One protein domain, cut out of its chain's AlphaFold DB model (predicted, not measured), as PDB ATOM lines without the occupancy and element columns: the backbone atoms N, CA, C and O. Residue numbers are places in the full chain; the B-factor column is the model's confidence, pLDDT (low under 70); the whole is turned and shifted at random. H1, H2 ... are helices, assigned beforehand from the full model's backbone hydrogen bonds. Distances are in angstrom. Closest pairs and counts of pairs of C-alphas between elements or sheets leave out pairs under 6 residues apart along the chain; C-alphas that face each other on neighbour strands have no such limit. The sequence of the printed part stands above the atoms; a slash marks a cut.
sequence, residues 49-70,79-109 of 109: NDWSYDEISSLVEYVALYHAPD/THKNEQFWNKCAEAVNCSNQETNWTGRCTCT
ATOM      1  N   ASN A  49     -60.484  67.077 -10.218       69.31
ATOM      2  CA  ASN A  49     -60.815  66.161  -9.143       69.31
ATOM      3  C   ASN A  49     -62.083  66.731  -8.516       69.31
ATOM      4  O   ASN A  49     -62.068  67.855  -8.008       69.31
ATOM      5  N   ASP A  50     -63.190  66.019  -8.694       79.56
ATOM      6  CA  ASP A  50     -64.411  66.350  -7.990       79.56
ATOM      7  C   ASP A  50     -64.086  66.196  -6.507       79.56
ATOM      8  O   ASP A  50     -63.460  65.215  -6.103       79.56
ATOM      9  N   TRP A  51     -64.442  67.209  -5.724       82.94
ATOM     10  CA  TRP A  51     -64.217  67.187  -4.288       82.94
ATOM     11  C   TRP A  51     -64.965  65.998  -3.690       82.94
ATOM     12  O   TRP A  51     -66.174  65.845  -3.895       82.94
ATOM     13  N   SER A  52     -64.246  65.156  -2.957       86.44
ATOM     14  CA  SER A  52     -64.852  64.094  -2.163       86.44
ATOM     15  C   SER A  52     -65.613  64.686  -0.976       86.44
ATOM     16  O   SER A  52     -65.351  65.804  -0.525       86.44
ATOM     17  N   TYR A  53     -66.583  63.929  -0.462       87.62
ATOM     18  CA  TYR A  53     -67.354  64.350   0.706       87.62
ATOM     19  C   TYR A  53     -66.452  64.600   1.923       87.62
ATOM     20  O   TYR A  53     -66.636  65.604   2.605       87.62
ATOM     21  N   ASP A  54     -65.440  63.751   2.121       85.56
ATOM     22  CA  ASP A  54     -64.494  63.839   3.238       85.56
ATOM     23  C   ASP A  54     -63.622  65.102   3.165       85.56
ATOM     24  O   ASP A  54     -63.350  65.751   4.177       85.56
ATOM     25  N   GLU A  55     -63.227  65.510   1.956       86.88
ATOM     26  CA  GLU A  55     -62.495  66.763   1.747       86.88
ATOM     27  C   GLU A  55     -63.375  67.980   2.050       86.88
ATOM     28  O   GLU A  55     -62.920  68.944   2.667       86.88
ATOM     29  N   ILE A  56     -64.650  67.933   1.648       89.31
ATOM     30  CA  ILE A  56     -65.611  69.006   1.927       89.31
ATOM     31  C   ILE A  56     -65.885  69.094   3.429       89.31
ATOM     32  O   ILE A  56     -65.861  70.194   3.980       89.31
ATOM     33  N   SER A  57     -66.127  67.967   4.104       88.56
ATOM     34  CA  SER A  57     -66.386  67.959   5.545       88.56
ATOM     35  C   SER A  57     -65.183  68.470   6.326       88.56
ATOM     36  O   SER A  57     -65.354  69.325   7.190       88.56
ATOM     37  N   SER A  58     -63.972  68.036   5.965       85.75
ATOM     38  CA  SER A  58     -62.732  68.474   6.617       85.75
ATOM     39  C   SER A  58     -62.483  69.971   6.423       85.75
ATOM     40  O   SER A  58     -62.082  70.668   7.357       85.75
ATOM     41  N   LEU A  59     -62.767  70.501   5.227       88.88
ATOM     42  CA  LEU A  59     -62.676  71.936   4.960       88.88
ATOM     43  C   LEU A  59     -63.675  72.732   5.809       88.88
ATOM     44  O   LEU A  59     -63.309  73.745   6.403       88.88
ATOM     45  N   VAL A  60     -64.930  72.285   5.868       89.88
ATOM     46  CA  VAL A  60     -65.984  72.952   6.646       89.88
ATOM     47  C   VAL A  60     -65.670  72.909   8.138       89.88
ATOM     48  O   VAL A  60     -65.818  73.928   8.809       89.88
ATOM     49  N   GLU A  61     -65.197  71.774   8.648       89.44
ATOM     50  CA  GLU A  61     -64.776  71.618  10.041       89.44
ATOM     51  C   GLU A  61     -63.631  72.574  10.385       89.44
ATOM     52  O   GLU A  61     -63.716  73.313  11.366       89.44
ATOM     53  N   TYR A  62     -62.596  72.639   9.540       87.12
ATOM     54  CA  TYR A  62     -61.487  73.568   9.737       87.12
ATOM     55  C   TYR A  62     -61.971  75.023   9.777       87.12
ATOM     56  O   TYR A  62     -61.617  75.781  10.680       87.12
ATOM     57  N   VAL A  63     -62.813  75.428   8.827       88.44
ATOM     58  CA  VAL A  63     -63.359  76.790   8.810       88.44
ATOM     59  C   VAL A  63     -64.188  77.052  10.068       88.44
ATOM     60  O   VAL A  63     -63.983  78.077  10.700       88.44
ATOM     61  N   ALA A  64     -65.060  76.133  10.484       85.50
ATOM     62  CA  ALA A  64     -65.895  76.315  11.671       85.50
ATOM     63  C   ALA A  64     -65.087  76.438  12.976       85.50
ATOM     64  O   ALA A  64     -65.493  77.169  13.875       85.50
ATOM     65  N   LEU A  65     -63.952  75.741  13.084       85.19
ATOM     66  CA  LEU A  65     -63.096  75.772  14.273       85.19
ATOM     67  C   LEU A  65     -62.165  76.988  14.315       85.19
ATOM     68  O   LEU A  65     -61.911  77.531  15.389       85.19
ATOM     69  N   TYR A  66     -61.618  77.391  13.165       82.31
ATOM     70  CA  TYR A  66     -60.531  78.375  13.100       82.31
ATOM     71  C   TYR A  66     -60.950  79.729  12.524       82.31
ATOM     72  O   TYR A  66     -60.221  80.710  12.678       82.31
ATOM     73  N   HIS A  67     -62.119  79.824  11.887       81.19
ATOM     74  CA  HIS A  67     -62.758  81.104  11.589       81.19
ATOM     75  C   HIS A  67     -63.620  81.506  12.785       81.19
ATOM     76  O   HIS A  67     -64.833  81.330  12.798       81.19
ATOM     77  N   ALA A  68     -62.961  82.039  13.811       69.62
ATOM     78  CA  ALA A  68     -63.616  82.757  14.893       69.62
ATOM     79  C   ALA A  68     -63.577  84.254  14.550       69.62
ATOM     80  O   ALA A  68     -62.554  84.900  14.803       69.62
ATOM     81  N   PRO A  69     -64.615  84.823  13.904       66.25
ATOM     82  CA  PRO A  69     -64.718  86.269  13.817       66.25
ATOM     83  C   PRO A  69     -64.798  86.791  15.251       66.25
ATOM     84  O   PRO A  69     -65.676  86.377  16.006       66.25
ATOM     85  N   ASP A  70     -63.846  87.641  15.636       61.88
ATOM     86  CA  ASP A  70     -63.839  88.287  16.949       61.88
ATOM     87  C   ASP A  70     -65.241  88.864  17.197       61.88
ATOM     88  O   ASP A  70     -65.796  89.499  16.296       61.88
ATOM     89  N   THR A  79     -60.415  87.086   3.050       83.56
ATOM     90  CA  THR A  79     -60.198  87.516   1.666       83.56
ATOM     91  C   THR A  79     -59.315  86.505   0.929       83.56
ATOM     92  O   THR A  79     -58.487  85.823   1.533       83.56
ATOM     93  N   HIS A  80     -59.423  86.443  -0.400       80.94
ATOM     94  CA  HIS A  80     -58.571  85.585  -1.240       80.94
ATOM     95  C   HIS A  80     -57.064  85.877  -1.095       80.94
ATOM     96  O   HIS A  80     -56.239  85.058  -1.477       80.94
ATOM     97  N   LYS A  81     -56.699  87.046  -0.551       81.62
ATOM     98  CA  LYS A  81     -55.308  87.451  -0.309       81.62
ATOM     99  C   LYS A  81     -54.716  86.850   0.964       81.62
ATOM    100  O   LYS A  81     -53.510  86.945   1.167       81.62
ATOM    101  N   ASN A  82     -55.539  86.265   1.834       84.56
ATOM    102  CA  ASN A  82     -55.067  85.623   3.055       84.56
ATOM    103  C   ASN A  82     -54.487  84.235   2.741       84.56
ATOM    104  O   ASN A  82     -55.091  83.209   3.047       84.56
ATOM    105  N   GLU A  83     -53.318  84.209   2.099       86.94
ATOM    106  CA  GLU A  83     -52.659  82.965   1.681       86.94
ATOM    107  C   GLU A  83     -52.397  82.027   2.863       86.94
ATOM    108  O   GLU A  83     -52.549  80.819   2.729       86.94
ATOM    109  N   GLN A  84     -52.052  82.566   4.037       86.62
ATOM    110  CA  GLN A  84     -51.796  81.757   5.229       86.62
ATOM    111  C   GLN A  84     -53.038  80.975   5.669       86.62
ATOM    112  O   GLN A  84     -52.933  79.788   5.967       86.62
ATOM    113  N   PHE A  85     -54.210  81.617   5.681       86.50
ATOM    114  CA  PHE A  85     -55.468  80.947   6.013       86.50
ATOM    115  C   PHE A  85     -55.805  79.850   4.995       86.50
ATOM    116  O   PHE A  85     -56.070  78.710   5.378       86.50
ATOM    117  N   TRP A  86     -55.741  80.166   3.699       88.19
ATOM    118  CA  TRP A  86     -56.083  79.211   2.640       88.19
ATOM    119  C   TRP A  86     -55.086  78.054   2.533       88.19
ATOM    120  O   TRP A  86     -55.489  76.934   2.229       88.19
ATOM    121  N   ASN A  87     -53.805  78.284   2.830       88.88
ATOM    122  CA  ASN A  87     -52.806  77.218   2.893       88.88
ATOM    123  C   ASN A  87     -53.093  76.252   4.042       88.88
ATOM    124  O   ASN A  87     -53.072  75.048   3.817       88.88
ATOM    125  N   LYS A  88     -53.453  76.750   5.231       87.44
ATOM    126  CA  LYS A  88     -53.833  75.869   6.344       87.44
ATOM    127  C   LYS A  88     -55.112  75.078   6.061       87.44
ATOM    128  O   LYS A  88     -55.200  73.912   6.426       87.44
ATOM    129  N   CYS A  89     -56.077  75.683   5.363       87.06
ATOM    130  CA  CYS A  89     -57.254  74.960   4.878       87.06
ATOM    131  C   CYS A  89     -56.850  73.820   3.930       87.06
ATOM    132  O   CYS A  89     -57.323  72.698   4.074       87.06
ATOM    133  N   ALA A  90     -55.953  74.092   2.978       87.31
ATOM    134  CA  ALA A  90     -55.465  73.084   2.041       87.31
ATOM    135  C   ALA A  90     -54.667  71.967   2.740       87.31
ATOM    136  O   ALA A  90     -54.832  70.801   2.396       87.31
ATOM    137  N   GLU A  91     -53.853  72.299   3.746       85.75
ATOM    138  CA  GLU A  91     -53.156  71.320   4.590       85.75
ATOM    139  C   GLU A  91     -54.141  70.393   5.311       85.75
ATOM    140  O   GLU A  91     -53.979  69.177   5.247       85.75
ATOM    141  N   ALA A  92     -55.196  70.942   5.926       84.12
ATOM    142  CA  ALA A  92     -56.216  70.148   6.611       84.12
ATOM    143  C   ALA A  92     -56.916  69.162   5.660       84.12
ATOM    144  O   ALA A  92     -57.086  67.988   5.988       84.12
ATOM    145  N   VAL A  93     -57.259  69.615   4.452       85.94
ATOM    146  CA  VAL A  93     -57.873  68.764   3.424       85.94
ATOM    147  C   VAL A  93     -56.897  67.683   2.941       85.94
ATOM    148  O   VAL A  93     -57.271  66.513   2.882       85.94
ATOM    149  N   ASN A  94     -55.633  68.019   2.679       85.44
ATOM    150  CA  ASN A  94     -54.618  67.039   2.266       85.44
ATOM    151  C   ASN A  94     -54.306  66.005   3.367       85.44
ATOM    152  O   ASN A  94     -53.942  64.871   3.068       85.44
ATOM    153  N   CYS A  95     -54.456  66.358   4.649       76.62
ATOM    154  CA  CYS A  95     -54.353  65.389   5.745       76.62
ATOM    155  C   CYS A  95     -55.507  64.375   5.740       76.62
ATOM    156  O   CYS A  95     -55.300  63.228   6.132       76.62
ATOM    157  N   SER A  96     -56.700  64.784   5.295       75.12
ATOM    158  CA  SER A  96     -57.871  63.903   5.192       75.12
ATOM    159  C   SER A  96     -57.819  62.972   3.976       75.12
ATOM    160  O   SER A  96     -58.364  61.872   4.025       75.12
ATOM    161  N   ASN A  97     -57.124  63.372   2.904       69.31
ATOM    162  CA  ASN A  97     -57.036  62.607   1.665       69.31
ATOM    163  C   ASN A  97     -55.620  62.676   1.061       69.31
ATOM    164  O   ASN A  97     -55.201  63.703   0.538       69.31
ATOM    165  N   GLN A  98     -54.880  61.561   1.111       64.62
ATOM    166  CA  GLN A  98     -53.486  61.489   0.639       64.62
ATOM    167  C   GLN A  98     -53.349  61.468  -0.894       64.62
ATOM    168  O   GLN A  98     -52.240  61.601  -1.412       64.62
ATOM    169  N   GLU A  99     -54.447  61.274  -1.632       65.44
ATOM    170  CA  GLU A  99     -54.421  61.201  -3.098       65.44
ATOM    171  C   GLU A  99     -54.530  62.577  -3.767       65.44
ATOM    172  O   GLU A  99     -54.292  62.708  -4.975       65.44
ATOM    173  N   THR A 100     -54.860  63.620  -3.003       67.12
ATOM    174  CA  THR A 100     -55.038  64.979  -3.508       67.12
ATOM    175  C   THR A 100     -53.966  65.922  -2.966       67.12
ATOM    176  O   THR A 100     -53.433  65.771  -1.872       67.12
ATOM    177  N   ASN A 101     -53.563  66.878  -3.806       76.31
ATOM    178  CA  ASN A 101     -52.607  67.920  -3.444       76.31
ATOM    179  C   ASN A 101     -53.269  69.274  -3.706       76.31
ATOM    180  O   ASN A 101     -53.088  69.894  -4.759       76.31
ATOM    181  N   TRP A 102     -54.131  69.671  -2.774       77.69
ATOM    182  CA  TRP A 102     -54.758  70.982  -2.760       77.69
ATOM    183  C   TRP A 102     -53.738  72.036  -2.348       77.69
ATOM    184  O   TRP A 102     -52.881  71.802  -1.496       77.69
ATOM    185  N   THR A 103     -53.846  73.222  -2.943       80.44
ATOM    186  CA  THR A 103     -53.012  74.376  -2.590       80.44
ATOM    187  C   THR A 103     -53.912  75.569  -2.293       80.44
ATOM    188  O   THR A 103     -54.939  75.749  -2.946       80.44
ATOM    189  N   GLY A 104     -53.526  76.406  -1.328       69.12
ATOM    190  CA  GLY A 104     -54.279  77.609  -0.957       69.12
ATOM    191  C   GLY A 104     -54.169  78.759  -1.966       69.12
ATOM    192  O   GLY A 104     -54.704  79.841  -1.728       69.12
ATOM    193  N   ARG A 105     -53.465  78.563  -3.089       70.88
ATOM    194  CA  ARG A 105     -53.233  79.593  -4.104       70.88
ATOM    195  C   ARG A 105     -54.315  79.543  -5.181       70.88
ATOM    196  O   ARG A 105     -54.425  78.575  -5.928       70.88
ATOM    197  N   CYS A 106     -55.047  80.643  -5.341       55.84
ATOM    198  CA  CYS A 106     -55.971  80.813  -6.456       55.84
ATOM    199  C   CYS A 106     -55.182  81.160  -7.733       55.84
ATOM    200  O   CYS A 106     -54.771  82.303  -7.928       55.84
ATOM    201  N   THR A 107     -54.926  80.183  -8.607       55.22
ATOM    202  CA  THR A 107     -54.326  80.439  -9.926       55.22
ATOM    203  C   THR A 107     -55.416  80.877 -10.904       55.22
ATOM    204  O   THR A 107     -55.977  80.061 -11.634       55.22
ATOM    205  N   CYS A 108     -55.751  82.164 -10.899       42.91
ATOM    206  CA  CYS A 108     -56.545  82.765 -11.969       42.91
ATOM    207  C   CYS A 108     -55.629  82.923 -13.196       42.91
ATOM    208  O   CYS A 108     -54.859  83.879 -13.252       42.91
ATOM    209  N   THR A 109     -55.645  81.963 -14.122       38.59
ATOM    210  CA  THR A 109     -55.024  82.092 -15.457       38.59
ATOM    211  C   THR A 109     -56.050  82.515 -16.486       38.59
ATOM    212  O   THR A 109     -57.134  81.884 -16.475       38.59
TER     213      THR A 109
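This is residues 49 to 70 and 79 to 109 of the 109 residues of an uncharacterized protein of Paramuricea clavata (UniProt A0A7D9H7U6). Two helices of 14 residues each, H1 and H2, make a V, closest near where H1 begins and H2 ends, and a tail without named elements, residues 97 to 109, loops round after the end of H2 and then runs away from both helices to its end at Thr 109. The printed part has 53 residues with two named helices, H1 then H2, and no named strand; the class is all helix. It is compact, with a radius of gyration of the C-alphas of 11.3 A, and flat, spanning 34 by 29 by 15 A.

Find C-alpha 53 at (-67.354, 64.350, 0.706); from there H1, residues 53 to 66, runs 19.9 A to C-alpha 66. H2, residues 83 to 96, runs 20.1 A and ends at C-alpha 96, at (-57.871, 63.903, 5.192).

Look at Glu 55 and Val 93: H1 and H2 touch, and these are their closest C-alphas, 5.3 A apart. They run opposite ways at a steep tilt of 45 degrees. In H1 and H2 every O i to N i+4 pair is within hydrogen-bond range.

The C-alphas farthest apart, of Asp 70 and Glu 99, are 35.0 A apart. The link from H1 to H2 runs across the cut; residues 71 to 78 are not printed, and C-alphas 70 and 79 are 15.7 A apart. The pLDDT is under 70 at residues 49, 68 to 70, 97 to 100, 104 and 106 to 109.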